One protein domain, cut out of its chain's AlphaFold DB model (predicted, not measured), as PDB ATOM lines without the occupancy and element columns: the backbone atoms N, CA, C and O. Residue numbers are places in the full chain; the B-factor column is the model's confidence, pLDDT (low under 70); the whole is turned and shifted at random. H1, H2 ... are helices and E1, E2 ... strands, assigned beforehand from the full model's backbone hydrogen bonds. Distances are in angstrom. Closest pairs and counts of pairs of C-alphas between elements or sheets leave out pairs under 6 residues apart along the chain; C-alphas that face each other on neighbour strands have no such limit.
ATOM      1  N   PRO A   5     131.696 156.688 115.875       85.50
ATOM      2  CA  PRO A   5     132.250 157.511 114.797       85.50
ATOM      3  C   PRO A   5     131.416 157.538 113.509       85.50
ATOM      4  O   PRO A   5     131.674 158.378 112.658       85.50
ATOM      5  N   LEU A   6     130.453 156.622 113.345       81.12
ATOM      6  CA  LEU A   6     129.552 156.603 112.186       81.12
ATOM      7  C   LEU A   6     128.390 157.592 112.336       81.12
ATOM      8  O   LEU A   6     127.675 157.849 111.373       81.12
ATOM      9  N   VAL A   7     128.152 158.100 113.547       85.75
ATOM     10  CA  VAL A   7     127.038 159.004 113.826       85.75
ATOM     11  C   VAL A   7     127.404 160.404 113.365       85.75
ATOM     12  O   VAL A   7     128.326 161.018 113.895       85.75
ATOM     13  N   GLU A   8     126.643 160.913 112.406       87.75
ATOM     14  CA  GLU A   8     126.763 162.282 111.917       87.75
ATOM     15  C   GLU A   8     125.932 163.242 112.778       87.75
ATOM     16  O   GLU A   8     126.413 164.301 113.176       87.75
ATOM     17  N   ALA A   9     124.697 162.849 113.111       89.12
ATOM     18  CA  ALA A   9     123.774 163.664 113.896       89.12
ATOM     19  C   ALA A   9     122.821 162.813 114.748       89.12
ATOM     20  O   ALA A   9     122.445 161.702 114.360       89.12
ATOM     21  N   ILE A  10     122.401 163.364 115.892       89.69
ATOM     22  CA  ILE A  10     121.338 162.832 116.757       89.69
ATOM     23  C   ILE A  10     120.434 163.988 117.174       89.69
ATOM     24  O   ILE A  10     120.919 164.994 117.694       89.69
ATOM     25  N   GLU A  11     119.128 163.810 117.018       92.94
ATOM     26  CA  GLU A  11     118.118 164.784 117.420       92.94
ATOM     27  C   GLU A  11     117.005 164.102 118.221       92.94
ATOM     28  O   GLU A  11     116.555 163.004 117.892       92.94
ATOM     29  N   ILE A  12     116.545 164.753 119.290       91.00
ATOM     30  CA  ILE A  12     115.369 164.304 120.043       91.00
ATOM     31  C   ILE A  12     114.136 164.856 119.330       91.00
ATOM     32  O   ILE A  12     113.890 166.059 119.364       91.00
ATOM     33  N   VAL A  13     113.354 163.980 118.703       91.25
ATOM     34  CA  VAL A  13     112.137 164.368 117.963       91.25
ATOM     35  C   VAL A  13     110.876 164.256 118.819       91.25
ATOM     36  O   VAL A  13     109.863 164.896 118.544       91.25
ATOM     37  N   SER A  14     110.920 163.447 119.882       90.31
ATOM     38  CA  SER A  14     109.865 163.354 120.892       90.31
ATOM     39  C   SER A  14     110.444 162.844 122.221       90.31
ATOM     40  O   SER A  14     111.554 162.312 122.229       90.31
ATOM     41  N   PRO A  15     109.708 162.922 123.347       90.00
ATOM     42  CA  PRO A  15     110.196 162.455 124.650       90.00
ATOM     43  C   PRO A  15     110.703 161.003 124.679       90.00
ATOM     44  O   PRO A  15     111.514 160.666 125.533       90.00
ATOM     45  N   ASN A  16     110.249 160.156 123.747       88.94
ATOM     46  CA  ASN A  16     110.629 158.742 123.651       88.94
ATOM     47  C   ASN A  16     111.139 158.369 122.251       88.94
ATOM     48  O   ASN A  16     111.041 157.213 121.832       88.94
ATOM     49  N   SER A  17     111.601 159.339 121.461       88.50
ATOM     50  CA  SER A  17     112.073 159.083 120.099       88.50
ATOM     51  C   SER A  17     113.240 159.984 119.747       88.50
ATOM     52  O   SER A  17     113.208 161.193 119.976       88.50
ATOM     53  N   LEU A  18     114.248 159.376 119.134       90.31
ATOM     54  CA  LEU A  18     115.395 160.063 118.568       90.31
ATOM     55  C   LEU A  18     115.479 159.752 117.076       90.31
ATOM     56  O   LEU A  18     115.236 158.616 116.662       90.31
ATOM     57  N   GLU A  19     115.825 160.762 116.294       90.12
ATOM     58  CA  GLU A  19     116.282 160.598 114.921       90.12
ATOM     59  C   GLU A  19     117.810 160.584 114.929       90.12
ATOM     60  O   GLU A  19     118.453 161.316 115.685       90.12
ATOM     61  N   MET A  20     118.401 159.715 114.115       87.25
ATOM     62  CA  MET A  20     119.846 159.576 114.029       87.25
ATOM     63  C   MET A  20     120.265 159.406 112.577       87.25
ATOM     64  O   MET A  20     119.746 158.533 111.877       87.25
ATOM     65  N   ARG A  21     121.238 160.216 112.155       87.25
ATOM     66  CA  ARG A  21     121.873 160.122 110.839       87.25
ATOM     67  C   ARG A  21     123.223 159.451 110.987       87.25
ATOM     68  O   ARG A  21     124.023 159.813 111.853       87.25
ATOM     69  N   ILE A  22     123.436 158.428 110.171       82.06
ATOM     70  CA  ILE A  22     124.626 157.586 110.205       82.06
ATOM     71  C   ILE A  22     125.244 157.644 108.818       82.06
ATOM     72  O   ILE A  22     124.589 157.273 107.845       82.06
ATOM     73  N   HIS A  23     126.501 158.062 108.746       78.94
ATOM     74  CA  HIS A  23     127.265 158.076 107.512       78.94
ATOM     75  C   HIS A  23     128.214 156.871 107.495       78.94
ATOM     76  O   HIS A  23     128.982 156.647 108.434       78.94
ATOM     77  N   HIS A  24     128.140 156.053 106.443       72.44
ATOM     78  CA  HIS A  24     129.062 154.940 106.241       72.44
ATOM     79  C   HIS A  24     129.430 154.826 104.752       72.44
ATOM     80  O   HIS A  24     128.565 154.759 103.887       72.44
ATOM     81  N   ASN A  25     130.728 154.758 104.453       63.69
ATOM     82  CA  ASN A  25     131.231 154.825 103.069       63.69
ATOM     83  C   ASN A  25     131.217 153.463 102.353       63.69
ATOM     84  O   ASN A  25     131.444 153.362 101.155       63.69
ATOM     85  N   SER A  26     130.998 152.383 103.098       59.25
ATOM     86  CA  SER A  26     130.884 151.027 102.573       59.25
ATOM     87  C   SER A  26     129.629 150.415 103.170       59.25
ATOM     88  O   SER A  26     129.511 150.379 104.397       59.25
ATOM     89  N   GLY A  27     128.681 150.010 102.317       57.59
ATOM     90  CA  GLY A  27     127.418 149.371 102.705       57.59
ATOM     91  C   GLY A  27     127.605 148.396 103.868       57.59
ATOM     92  O   GLY A  27     128.521 147.572 103.806       57.59
ATOM     93  N   PRO A  28     126.808 148.452 104.946       51.97
ATOM     94  CA  PRO A  28     127.099 147.649 106.106       51.97
ATOM     95  C   PRO A  28     126.556 146.251 105.828       51.97
ATOM     96  O   PRO A  28     125.355 146.063 105.660       51.97
ATOM     97  N   GLY A  29     127.418 145.242 105.911       59.09
ATOM     98  CA  GLY A  29     126.987 143.884 106.254       59.09
ATOM     99  C   GLY A  29     126.434 143.776 107.688       59.09
ATOM    100  O   GLY A  29     126.342 142.674 108.212       59.09
ATOM    101  N   LEU A  30     126.120 144.906 108.336       63.12
ATOM    102  CA  LEU A  30     125.666 145.026 109.715       63.12
ATOM    103  C   LEU A  30     124.218 145.506 109.739       63.12
ATOM    104  O   LEU A  30     123.838 146.470 109.070       63.12
ATOM    105  N   ASN A  31     123.409 144.836 110.546       78.12
ATOM    106  CA  ASN A  31     122.014 145.187 110.752       78.12
ATOM    107  C   ASN A  31     121.925 146.529 111.503       78.12
ATOM    108  O   ASN A  31     122.665 146.765 112.459       78.12
ATOM    109  N   THR A  32     120.973 147.395 111.138       78.62
ATOM    110  CA  THR A  32     120.683 148.660 111.844       78.62
ATOM    111  C   THR A  32     120.600 148.479 113.364       78.62
ATOM    112  O   THR A  32     121.073 149.323 114.120       78.62
ATOM    113  N   ARG A  33     120.047 147.353 113.831       82.88
ATOM    114  CA  ARG A  33     119.958 147.019 115.258       82.88
ATOM    115  C   ARG A  33     121.325 146.872 115.927       82.88
ATOM    116  O   ARG A  33     121.497 147.345 117.044       82.88
ATOM    117  N   GLU A  34     122.287 146.246 115.258       82.12
ATOM    118  CA  GLU A  34     123.650 146.060 115.773       82.12
ATOM    119  C   GLU A  34     124.393 147.393 115.845       82.12
ATOM    120  O   GLU A  34     125.128 147.648 116.799       82.12
ATOM    121  N   ILE A  35     124.147 148.272 114.872       81.38
ATOM    122  CA  ILE A  35     124.707 149.624 114.852       81.38
ATOM    123  C   ILE A  35     124.166 150.434 116.036       81.38
ATOM    124  O   ILE A  35     124.951 150.981 116.809       81.38
ATOM    125  N   VAL A  36     122.844 150.447 116.242       84.50
ATOM    126  CA  VAL A  36     122.213 151.118 117.393       84.50
ATOM    127  C   VAL A  36     122.725 150.539 118.717       84.50
ATOM    128  O   VAL A  36     123.096 151.303 119.609       84.50
ATOM    129  N   ALA A  37     122.814 149.209 118.833       87.94
ATOM    130  CA  ALA A  37     123.364 148.550 120.018       87.94
ATOM    131  C   ALA A  37     124.794 149.024 120.313       87.94
ATOM    132  O   ALA A  37     125.115 149.383 121.445       87.94
ATOM    133  N   ALA A  38     125.645 149.079 119.289       85.94
ATOM    134  CA  ALA A  38     127.032 149.502 119.418       85.94
ATOM    135  C   ALA A  38     127.182 150.997 119.757       85.94
ATOM    136  O   ALA A  38     128.053 151.348 120.556       85.94
ATOM    137  N   ILE A  39     126.347 151.879 119.192       85.75
ATOM    138  CA  ILE A  39     126.372 153.331 119.458       85.75
ATOM    139  C   ILE A  39     126.040 153.616 120.926       85.75
ATOM    140  O   ILE A  39     126.811 154.288 121.622       85.75
ATOM    141  N   PHE A  40     124.926 153.054 121.401       87.88
ATOM    142  CA  PHE A  40     124.402 153.285 122.749       87.88
ATOM    143  C   PHE A  40     124.949 152.311 123.798       87.88
ATOM    144  O   PHE A  40     124.611 152.426 124.970       87.88
ATOM    145  N   SER A  41     125.825 151.382 123.397       89.19
ATOM    146  CA  SER A  41     126.404 150.363 124.284       89.19
ATOM    147  C   SER A  41     125.334 149.504 124.976       89.19
ATOM    148  O   SER A  41     125.457 149.178 126.153       89.19
ATOM    149  N   LEU A  42     124.289 149.148 124.227       89.00
ATOM    150  CA  LEU A  42     123.145 148.376 124.707       89.00
ATOM    151  C   LEU A  42     123.384 146.875 124.554       89.00
ATOM    152  O   LEU A  42     123.957 146.409 123.565       89.00
ATOM    153  N   SER A  43     122.862 146.107 125.502       88.31
ATOM    154  CA  SER A  43     122.772 144.652 125.420       88.31
ATOM    155  C   SER A  43     121.693 144.191 124.421       88.31
ATOM    156  O   SER A  43     120.777 144.948 124.060       88.31
ATOM    157  N   PRO A  44     121.727 142.915 123.986       80.88
ATOM    158  CA  PRO A  44     120.689 142.354 123.119       80.88
ATOM    159  C   PRO A  44     119.275 142.468 123.708       80.88
ATOM    160  O   PRO A  44     118.322 142.743 122.982       80.88
ATOM    161  N   THR A  45     119.131 142.321 125.026       85.12
ATOM    162  CA  THR A  45     117.845 142.444 125.725       85.12
ATOM    163  C   THR A  45     117.334 143.880 125.765       85.12
ATOM    164  O   THR A  45     116.141 144.104 125.581       85.12
ATOM    165  N   GLU A  46     118.220 144.863 125.931       84.69
ATOM    166  CA  GLU A  46     117.844 146.284 125.914       84.69
ATOM    167  C   GLU A  46     117.440 146.737 124.509       84.69
ATOM    168  O   GLU A  46     116.472 147.476 124.342       84.69
ATOM    169  N   THR A  47     118.113 146.229 123.472       82.88
ATOM    170  CA  THR A  47     117.710 146.532 122.091       82.88
ATOM    171  C   THR A  47     116.407 145.856 121.675       82.88
ATOM    172  O   THR A  47     115.713 146.384 120.805       82.88
ATOM    173  N   ALA A  48     116.026 144.720 122.271       81.94
ATOM    174  CA  ALA A  48     114.777 144.022 121.949       81.94
ATOM    175  C   ALA A  48     113.528 144.892 122.184       81.94
ATOM    176  O   ALA A  48     112.577 144.798 121.410       81.94
ATOM    177  N   GLY A  49     113.561 145.778 123.186       82.75
ATOM    178  CA  GLY A  49     112.482 146.726 123.483       82.75
ATOM    179  C   GLY A  49     112.435 147.961 122.575       82.75
ATOM    180  O   GLY A  49     111.475 148.726 122.640       82.75
ATOM    181  N   LEU A  50     113.444 148.173 121.722       84.62
ATOM    182  CA  LEU A  50     113.510 149.337 120.840       84.62
ATOM    183  C   LEU A  50     112.805 149.075 119.508       84.62
ATOM    184  O   LEU A  50     113.103 148.115 118.786       84.62
TER     185      LEU A  50
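AT A GLANCE: This is residues 5 to 50 of the 60 residues of an uncharacterized protein of Desulfobacteraceae bacterium (UniProt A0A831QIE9). What would one see first in this model? A long hairpin of two strands, E1 and E2, makes one side of a flat outline, and the chain folds back through a loop to a pair of short helices, H1 and H2, set opposite it, with H1 running crosswise to the strands. The loop's residues 26 to 31 stand free and stick out beyond the end of the hairpin where E2 ends. What is it made of, and how large is it? The printed part has 46 residues, with two named strands and then two named helices in the order E1, E2, H1, H2; the sheet, order E1 - E2, is antiparallel and the class is mixed, helices and strands. It is only just compact, close to loose, with a radius of gyration of the C-alphas of 11.3 A, and it spans 32 by 24 by 13 A, only just flat.

IN THESE COORDINATES: Where are the strands? E1 is residues 7 to 14, 19.1 A from first to last C-alpha, and begins with C-alpha 7 at (127.038, 159.004, 113.826). E2 is residues 17 to 22, 16.1 A long in the same measure. Where are the helices? H1 is residues 32 to 40, 12.4 A from first to last C-alpha, beginning with C-alpha 32 at (120.683, 148.660, 111.844). H2 is residues 44 to 48 and ends with C-alpha 48 at (114.777, 144.022, 121.949).

HOW THE PARTS SIT: How do the two strands pair? E1 and E2 form a hairpin, antiparallel with 163 degrees between their directions, and C-alphas 10 and 20 face each other at 4.5 A. N 11 and O 19 are 2.9 A apart and N 19 and O 11 are 2.8 A apart, both within hydrogen-bond range. How do the helices stand? H1 and H2 touch, and their closest C-alphas, those of Ala 37 and Thr 47, are 6.4 A apart. In both helices every O i to N i+4 pair is within hydrogen-bond range. What stays apart? E1 and H1 are apart, but only just, with their closest C-alphas 8.0 A apart. H2 is apart from both E1 and E2.

THE WHOLE: How far does the printed part reach? The two C-alphas farthest apart are those of Pro 15 and Ser 26, at 32.3 A. Is it whole, and how are its elements linked? The printed part, residues 5 to 50, has no cut. The links E1 to E2 and H1 to H2 are tight, and the link E2 to H1, with 9 residues, is short. Where is confidence low? The mean pLDDT of the printed part is 82.2, and residues 25 to 30 are under 70.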